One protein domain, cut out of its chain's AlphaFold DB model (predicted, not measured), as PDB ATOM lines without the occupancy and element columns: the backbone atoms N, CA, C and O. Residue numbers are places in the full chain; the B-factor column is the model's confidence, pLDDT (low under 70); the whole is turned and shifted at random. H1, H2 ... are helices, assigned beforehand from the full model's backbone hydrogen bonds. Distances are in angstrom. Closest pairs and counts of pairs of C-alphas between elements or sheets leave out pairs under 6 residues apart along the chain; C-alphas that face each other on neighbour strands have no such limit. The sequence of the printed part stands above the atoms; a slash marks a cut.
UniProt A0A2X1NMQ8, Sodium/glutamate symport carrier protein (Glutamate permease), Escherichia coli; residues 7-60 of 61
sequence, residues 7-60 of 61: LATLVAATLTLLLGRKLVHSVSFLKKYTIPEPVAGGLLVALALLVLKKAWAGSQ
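AT A GLANCE: This is residues 7 to 60 of the 61 residues of the protein "Sodium/glutamate symport carrier protein (Glutamate permease)" of Escherichia coli (UniProt A0A2X1NMQ8). Two long helices, H3 and H1, make a lopsided T: H3 sets out from the later half of H1 and runs away from it at about a right angle, while the short helix H2 and the turns beside it join the end of H1 to the beginning of H3. The outer stretches of both long helices, residues 46 to 58 of H3 and 7 to 12 of H1, stick out as two arms from a small body. The printed part has 54 residues with three named helices, in the order H1, H2, H3, and no named strand; the class is all helix. The whole is loose, with a radius of gyration of the C-alphas of 13.1 A, and flat, spanning 39 by 32 by 13 A.

IN THESE COORDINATES: H3, the longest helix, holds residues 37 to 58 and measures 31.3 A from first to last C-alpha, ending with C-alpha 58 at (-26.094, 64.969, -37.982). H1 holds residues 7 to 26 and measures 28.8 A; its C-alpha 7 is at (-9.280, 32.761, -32.318). H2 holds residues 28 to 32, with C-alpha 28 at (-36.062, 37.397, -48.610).

HOW THE PARTS SIT: H3 touches H1 with residues 37 to 45 alone, and H1 touches H3 with residues 16 to 24 alone. Their closest C-alphas, those of Gly 41 and Gly 20, are 3.2 A apart, and their lines are about perpendicular at 88 degrees. H1 and H2 only just touch, only at the corner by their link, with 3 pairs of C-alphas within 8 A; the closest, those of Val 24 and Leu 30, are 5.7 A apart. H2 and H3 are close but not clearly touching, the closest C-alphas being those of Leu 30 and Ala 40, 7.3 A apart. In H1, H2 and H3 every O i to N i+4 pair is within hydrogen-bond range.

THE WHOLE: The C-alphas of Thr 34 and Gln 60, the two farthest apart, are 39.8 A from each other. Both links are tight, and the printed part has no cut. Mean pLDDT of the printed part is 75.5; residues 22 to 37 and 58 to 60 are under 70.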
ATOM      1  N   LEU A   7      -8.013  32.966 -33.019       87.00
ATOM      2  CA  LEU A   7      -9.280  32.761 -32.318       87.00
ATOM      3  C   LEU A   7     -10.159  34.017 -32.305       87.00
ATOM      4  O   LEU A   7     -11.342  33.921 -32.610       87.00
ATOM      5  N   ALA A   8      -9.601  35.195 -32.016       85.56
ATOM      6  CA  ALA A   8     -10.351  36.451 -32.011       85.56
ATOM      7  C   ALA A   8     -10.908  36.783 -33.405       85.56
ATOM      8  O   ALA A   8     -12.066  37.181 -33.538       85.56
ATOM      9  N   THR A   9     -10.119  36.543 -34.453       89.06
ATOM     10  CA  THR A   9     -10.561  36.722 -35.845       89.06
ATOM     11  C   THR A   9     -11.650  35.717 -36.217       89.06
ATOM     12  O   THR A   9     -12.649  36.089 -36.835       89.06
ATOM     13  N   LEU A  10     -11.510  34.454 -35.801       89.44
ATOM     14  CA  LEU A  10     -12.500  33.411 -36.068       89.44
ATOM     15  C   LEU A  10     -13.826  33.681 -35.340       89.44
ATOM     16  O   LEU A  10     -14.891  33.476 -35.922       89.44
ATOM     17  N   VAL A  11     -13.765  34.207 -34.112       88.50
ATOM     18  CA  VAL A  11     -14.926  34.649 -33.322       88.50
ATOM     19  C   VAL A  11     -15.607  35.845 -33.983       88.50
ATOM     20  O   VAL A  11     -16.824  35.837 -34.161       88.50
ATOM     21  N   ALA A  12     -14.846  36.851 -34.417       84.88
ATOM     22  CA  ALA A  12     -15.397  37.990 -35.148       84.88
ATOM     23  C   ALA A  12     -16.071  37.544 -36.458       84.88
ATOM     24  O   ALA A  12     -17.177  37.992 -36.779       84.88
ATOM     25  N   ALA A  13     -15.453  36.610 -37.186       84.75
ATOM     26  CA  ALA A  13     -16.014  36.041 -38.405       84.75
ATOM     27  C   ALA A  13     -17.320  35.282 -38.132       84.75
ATOM     28  O   ALA A  13     -18.318  35.541 -38.804       84.75
ATOM     29  N   THR A  14     -17.358  34.407 -37.120       85.62
ATOM     30  CA  THR A  14     -18.579  33.662 -36.762       85.62
ATOM     31  C   THR A  14     -19.689  34.575 -36.258       85.62
ATOM     32  O   THR A  14     -20.832  34.381 -36.663       85.62
ATOM     33  N   LEU A  15     -19.383  35.603 -35.461       83.88
ATOM     34  CA  LEU A  15     -20.366  36.610 -35.040       83.88
ATOM     35  C   LEU A  15     -20.971  37.352 -36.236       83.88
ATOM     36  O   LEU A  15     -22.191  37.500 -36.320       83.88
ATOM     37  N   THR A  16     -20.133  37.764 -37.188       81.44
ATOM     38  CA  THR A  16     -20.579  38.441 -38.416       81.44
ATOM     39  C   THR A  16     -21.461  37.519 -39.268       81.44
ATOM     40  O   THR A  16     -22.476  37.959 -39.809       81.44
ATOM     41  N   LEU A  17     -21.129  36.226 -39.333       80.81
ATOM     42  CA  LEU A  17     -21.900  35.201 -40.046       80.81
ATOM     43  C   LEU A  17     -23.263  34.941 -39.386       80.81
ATOM     44  O   LEU A  17     -24.285  34.876 -40.069       80.81
ATOM     45  N   LEU A  18     -23.302  34.861 -38.052       82.38
ATOM     46  CA  LEU A  18     -24.530  34.676 -37.269       82.38
ATOM     47  C   LEU A  18     -25.472  35.883 -37.400       82.38
ATOM     48  O   LEU A  18     -26.680  35.714 -37.588       82.38
ATOM     49  N   LEU A  19     -24.911  37.096 -37.368       76.44
ATOM     50  CA  LEU A  19     -25.636  38.341 -37.639       76.44
ATOM     51  C   LEU A  19     -26.189  38.368 -39.071       76.44
ATOM     52  O   LEU A  19     -27.369  38.675 -39.265       76.44
ATOM     53  N   GLY A  20     -25.376  37.980 -40.058       72.38
ATOM     54  CA  GLY A  20     -25.789  37.868 -41.457       72.38
ATOM     55  C   GLY A  20     -26.935  36.888 -41.663       72.38
ATOM     56  O   GLY A  20     -27.912  37.220 -42.333       72.38
ATOM     57  N   ARG A  21     -26.891  35.723 -41.010       72.38
ATOM     58  CA  ARG A  21     -27.942  34.702 -41.102       72.38
ATOM     59  C   ARG A  21     -29.293  35.197 -40.587       72.38
ATOM     60  O   ARG A  21     -30.308  34.986 -41.254       72.38
ATOM     61  N   LYS A  22     -29.328  35.890 -39.441       67.75
ATOM     62  CA  LYS A  22     -30.579  36.440 -38.878       67.75
ATOM     63  C   LYS A  22     -31.237  37.438 -39.839       67.75
ATOM     64  O   LYS A  22     -32.457  37.471 -39.960       67.75
ATOM     65  N   LEU A  23     -30.429  38.204 -40.565       65.50
ATOM     66  CA  LEU A  23     -30.907  39.222 -41.494       65.50
ATOM     67  C   LEU A  23     -31.221  38.721 -42.901       65.50
ATOM     68  O   LEU A  23     -32.227  39.144 -43.460       65.50
ATOM     69  N   VAL A  24     -30.447  37.780 -43.448       65.00
ATOM     70  CA  VAL A  24     -30.824  37.050 -44.675       65.00
ATOM     71  C   VAL A  24     -32.163  36.341 -44.478       65.00
ATOM     72  O   VAL A  24     -32.963  36.251 -45.407       65.00
ATOM     73  N   HIS A  25     -32.439  35.873 -43.258       64.12
ATOM     74  CA  HIS A  25     -33.729  35.291 -42.919       64.12
ATOM     75  C   HIS A  25     -34.868  36.328 -42.869       64.12
ATOM     76  O   HIS A  25     -35.990  36.004 -43.248       64.12
ATOM     77  N   SER A  26     -34.601  37.570 -42.445       63.03
ATOM     78  CA  SER A  26     -35.592  38.661 -42.454       63.03
ATOM     79  C   SER A  26     -35.793  39.303 -43.831       63.03
ATOM     80  O   SER A  26     -36.888  39.778 -44.121       63.03
ATOM     81  N   VAL A  27     -34.773  39.316 -44.695       63.12
ATOM     82  CA  VAL A  27     -34.817  39.965 -46.013       63.12
ATOM     83  C   VAL A  27     -34.734  38.902 -47.113       63.12
ATOM     84  O   VAL A  27     -33.660  38.556 -47.601       63.12
ATOM     85  N   SER A  28     -35.902  38.417 -47.550       57.69
ATOM     86  CA  SER A  28     -36.062  37.397 -48.610       57.69
ATOM     87  C   SER A  28     -35.354  37.751 -49.938       57.69
ATOM     88  O   SER A  28     -35.018  36.876 -50.735       57.69
ATOM     89  N   PHE A  29     -35.041  39.033 -50.157       60.00
ATOM     90  CA  PHE A  29     -34.300  39.525 -51.321       60.00
ATOM     91  C   PHE A  29     -32.870  38.957 -51.421       60.00
ATOM     92  O   PHE A  29     -32.414  38.659 -52.519       60.00
ATOM     93  N   LEU A  30     -32.180  38.735 -50.292       58.59
ATOM     94  CA  LEU A  30     -30.803  38.209 -50.272       58.59
ATOM     95  C   LEU A  30     -30.750  36.709 -50.607       58.59
ATOM     96  O   LEU A  30     -29.826  36.262 -51.284       58.59
ATOM     97  N   LYS A  31     -31.782  35.945 -50.214       55.72
ATOM     98  CA  LYS A  31     -31.944  34.531 -50.602       55.72
ATOM     99  C   LYS A  31     -32.131  34.352 -52.109       55.72
ATOM    100  O   LYS A  31     -31.706  33.340 -52.652       55.72
ATOM    101  N   LYS A  32     -32.754  35.324 -52.787       61.09
ATOM    102  CA  LYS A  32     -33.078  35.240 -54.220       61.09
ATOM    103  C   LYS A  32     -31.854  35.379 -55.140       61.09
ATOM    104  O   LYS A  32     -31.908  34.912 -56.270       61.09
ATOM    105  N   TYR A  33     -30.765  35.981 -54.656       62.22
ATOM    106  CA  TYR A  33     -29.535  36.231 -55.424       62.22
ATOM    107  C   TYR A  33     -28.349  35.327 -55.031       62.22
ATOM    108  O   TYR A  33     -27.221  35.603 -55.431       62.22
ATOM    109  N   THR A  34     -28.570  34.264 -54.243       60.94
ATOM    110  CA  THR A  34     -27.504  33.349 -53.763       60.94
ATOM    111  C   THR A  34     -26.366  34.086 -53.036       60.94
ATOM    112  O   THR A  34     -25.222  33.638 -53.024       60.94
ATOM    113  N   ILE A  35     -26.653  35.241 -52.421       66.75
ATOM    114  CA  ILE A  35     -25.621  36.009 -51.722       66.75
ATOM    115  C   ILE A  35     -25.209  35.218 -50.471       66.75
ATOM    116  O   ILE A  35     -26.079  34.911 -49.650       66.75
ATOM    117  N   PRO A  36     -23.911  34.882 -50.302       64.31
ATOM    118  CA  PRO A  36     -23.445  34.133 -49.144       64.31
ATOM    119  C   PRO A  36     -23.813  34.854 -47.844       64.31
ATOM    120  O   PRO A  36     -23.612  36.064 -47.716       64.31
ATOM    121  N   GLU A  37     -24.286  34.100 -46.852       68.75
ATOM    122  CA  GLU A  37     -24.593  34.579 -45.494       68.75
ATOM    123  C   GLU A  37     -23.514  35.512 -44.892       68.75
ATOM    124  O   GLU A  37     -23.888  36.553 -44.343       68.75
ATOM    125  N   PRO A  38     -22.194  35.241 -45.033       70.94
ATOM    126  CA  PRO A  38     -21.157  36.160 -44.554       70.94
ATOM    127  C   PRO A  38     -21.126  37.517 -45.273       70.94
ATOM    128  O   PRO A  38     -20.901  38.540 -44.626       70.94
ATOM    129  N   VAL A  39     -21.388  37.559 -46.585       75.38
ATOM    130  CA  VAL A  39     -21.409  38.814 -47.363       75.38
ATOM    131  C   VAL A  39     -22.597  39.674 -46.938       75.38
ATOM    132  O   VAL A  39     -22.453  40.879 -46.738       75.38
ATOM    133  N   ALA A  40     -23.757  39.051 -46.725       75.88
ATOM    134  CA  ALA A  40     -24.935  39.739 -46.213       75.88
ATOM    135  C   ALA A  40     -24.717  40.297 -44.795       75.88
ATOM    136  O   ALA A  40     -25.116  41.428 -44.517       75.88
ATOM    137  N   GLY A  41     -24.040  39.543 -43.920       75.38
ATOM    138  CA  GLY A  41     -23.654  40.013 -42.585       75.38
ATOM    139  C   GLY A  41     -22.751  41.242 -42.628       75.38
ATOM    140  O   GLY A  41     -23.045  42.240 -41.970       75.38
ATOM    141  N   GLY A  42     -21.707  41.210 -43.462       81.56
ATOM    142  CA  GLY A  42     -20.806  42.349 -43.652       81.56
ATOM    143  C   GLY A  42     -21.515  43.597 -44.189       81.56
ATOM    144  O   GLY A  42     -21.325  44.690 -43.654       81.56
ATOM    145  N   LEU A  43     -22.388  43.438 -45.191       80.38
ATOM    146  CA  LEU A  43     -23.154  44.546 -45.778       80.38
ATOM    147  C   LEU A  43     -24.050  45.242 -44.740       80.38
ATOM    148  O   LEU A  43     -24.206  46.462 -44.748       80.38
ATOM    149  N   LEU A  44     -24.615  44.469 -43.815       76.50
ATOM    150  CA  LEU A  44     -25.456  44.990 -42.747       76.50
ATOM    151  C   LEU A  44     -24.707  45.721 -41.659       76.50
ATOM    152  O   LEU A  44     -25.168  46.774 -41.224       76.50
ATOM    153  N   VAL A  45     -23.563  45.190 -41.242       80.50
ATOM    154  CA  VAL A  45     -22.688  45.897 -40.305       80.50
ATOM    155  C   VAL A  45     -22.252  47.227 -40.923       80.50
ATOM    156  O   VAL A  45     -22.321  48.258 -40.255       80.50
ATOM    157  N   ALA A  46     -21.904  47.239 -42.213       84.12
ATOM    158  CA  ALA A  46     -21.560  48.460 -42.935       84.12
ATOM    159  C   ALA A  46     -22.729  49.462 -42.996       84.12
ATOM    160  O   ALA A  46     -22.531  50.645 -42.718       84.12
ATOM    161  N   LEU A  47     -23.949  49.007 -43.301       83.56
ATOM    162  CA  LEU A  47     -25.146  49.859 -43.303       83.56
ATOM    163  C   LEU A  47     -25.475  50.404 -41.907       83.56
ATOM    164  O   LEU A  47     -25.760  51.592 -41.770       83.56
ATOM    165  N   ALA A  48     -25.401  49.572 -40.868       83.44
ATOM    166  CA  ALA A  48     -25.633  49.990 -39.488       83.44
ATOM    167  C   ALA A  48     -24.611  51.047 -39.042       83.44
ATOM    168  O   ALA A  48     -24.992  52.081 -38.492       83.44
ATOM    169  N   LEU A  49     -23.326  50.833 -39.344       86.56
ATOM    170  CA  LEU A  49     -22.262  51.805 -39.082       86.56
ATOM    171  C   LEU A  49     -22.455  53.098 -39.876       86.56
ATOM    172  O   LEU A  49     -22.209  54.177 -39.344       86.56
ATOM    173  N   LEU A  50     -22.918  53.017 -41.125       87.94
ATOM    174  CA  LEU A  50     -23.207  54.194 -41.941       87.94
ATOM    175  C   LEU A  50     -24.341  55.030 -41.338       87.94
ATOM    176  O   LEU A  50     -24.210  56.250 -41.244       87.94
ATOM    177  N   VAL A  51     -25.433  54.391 -40.910       88.56
ATOM    178  CA  VAL A  51     -26.559  55.071 -40.251       88.56
ATOM    179  C   VAL A  51     -26.112  55.685 -38.930       88.56
ATOM    180  O   VAL A  51     -26.394  56.857 -38.690       88.56
ATOM    181  N   LEU A  52     -25.362  54.940 -38.114       88.88
ATOM    182  CA  LEU A  52     -24.818  55.438 -36.854       88.88
ATOM    183  C   LEU A  52     -23.902  56.644 -37.083       88.88
ATOM    184  O   LEU A  52     -24.079  57.675 -36.443       88.88
ATOM    185  N   LYS A  53     -22.981  56.557 -38.050       88.81
ATOM    186  CA  LYS A  53     -22.098  57.664 -38.432       88.81
ATOM    187  C   LYS A  53     -22.899  58.871 -38.904       88.81
ATOM    188  O   LYS A  53     -22.564  59.991 -38.541       88.81
ATOM    189  N   LYS A  54     -23.942  58.670 -39.712       86.69
ATOM    190  CA  LYS A  54     -24.786  59.764 -40.204       86.69
ATOM    191  C   LYS A  54     -25.594  60.407 -39.073       86.69
ATOM    192  O   LYS A  54     -25.722  61.623 -39.065       86.69
ATOM    193  N   ALA A  55     -26.093  59.623 -38.119       86.12
ATOM    194  CA  ALA A  55     -26.779  60.131 -36.932       86.12
ATOM    195  C   ALA A  55     -25.832  60.943 -36.033       86.12
ATOM    196  O   ALA A  55     -26.197  62.019 -35.575       86.12
ATOM    197  N   TRP A  56     -24.597  60.469 -35.852       84.25
ATOM    198  CA  TRP A  56     -23.563  61.173 -35.087       84.25
ATOM    199  C   TRP A  56     -23.059  62.438 -35.798       84.25
ATOM    200  O   TRP A  56     -22.869  63.475 -35.177       84.25
ATOM    201  N   ALA A  57     -22.887  62.385 -37.120       77.38
ATOM    202  CA  ALA A  57     -22.518  63.548 -37.927       77.38
ATOM    203  C   ALA A  57     -23.659  64.574 -38.023       77.38
ATOM    204  O   ALA A  57     -23.407  65.770 -38.094       77.38
ATOM    205  N   GLY A  58     -24.912  64.114 -38.008       65.75
ATOM    206  CA  GLY A  58     -26.094  64.969 -37.982       65.75
ATOM    207  C   GLY A  58     -26.325  65.662 -36.639       65.75
ATOM    208  O   GLY A  58     -26.997  66.681 -36.625       65.75
ATOM    209  N   SER A  59     -25.755  65.163 -35.535       58.75
ATOM    210  CA  SER A  59     -25.827  65.828 -34.224       58.75
ATOM    211  C   SER A  59     -24.751  66.904 -34.017       58.75
ATOM    212  O   SER A  59     -24.665  67.469 -32.930       58.75
ATOM    213  N   GLN A  60     -23.884  67.132 -35.010       58.41
ATOM    214  CA  GLN A  60     -22.888  68.214 -35.027       58.41
ATOM    215  C   GLN A  60     -23.331  69.432 -35.861       58.41
ATOM    216  O   GLN A  60     -22.550  70.372 -36.008       58.41
TER     217      GLN A  60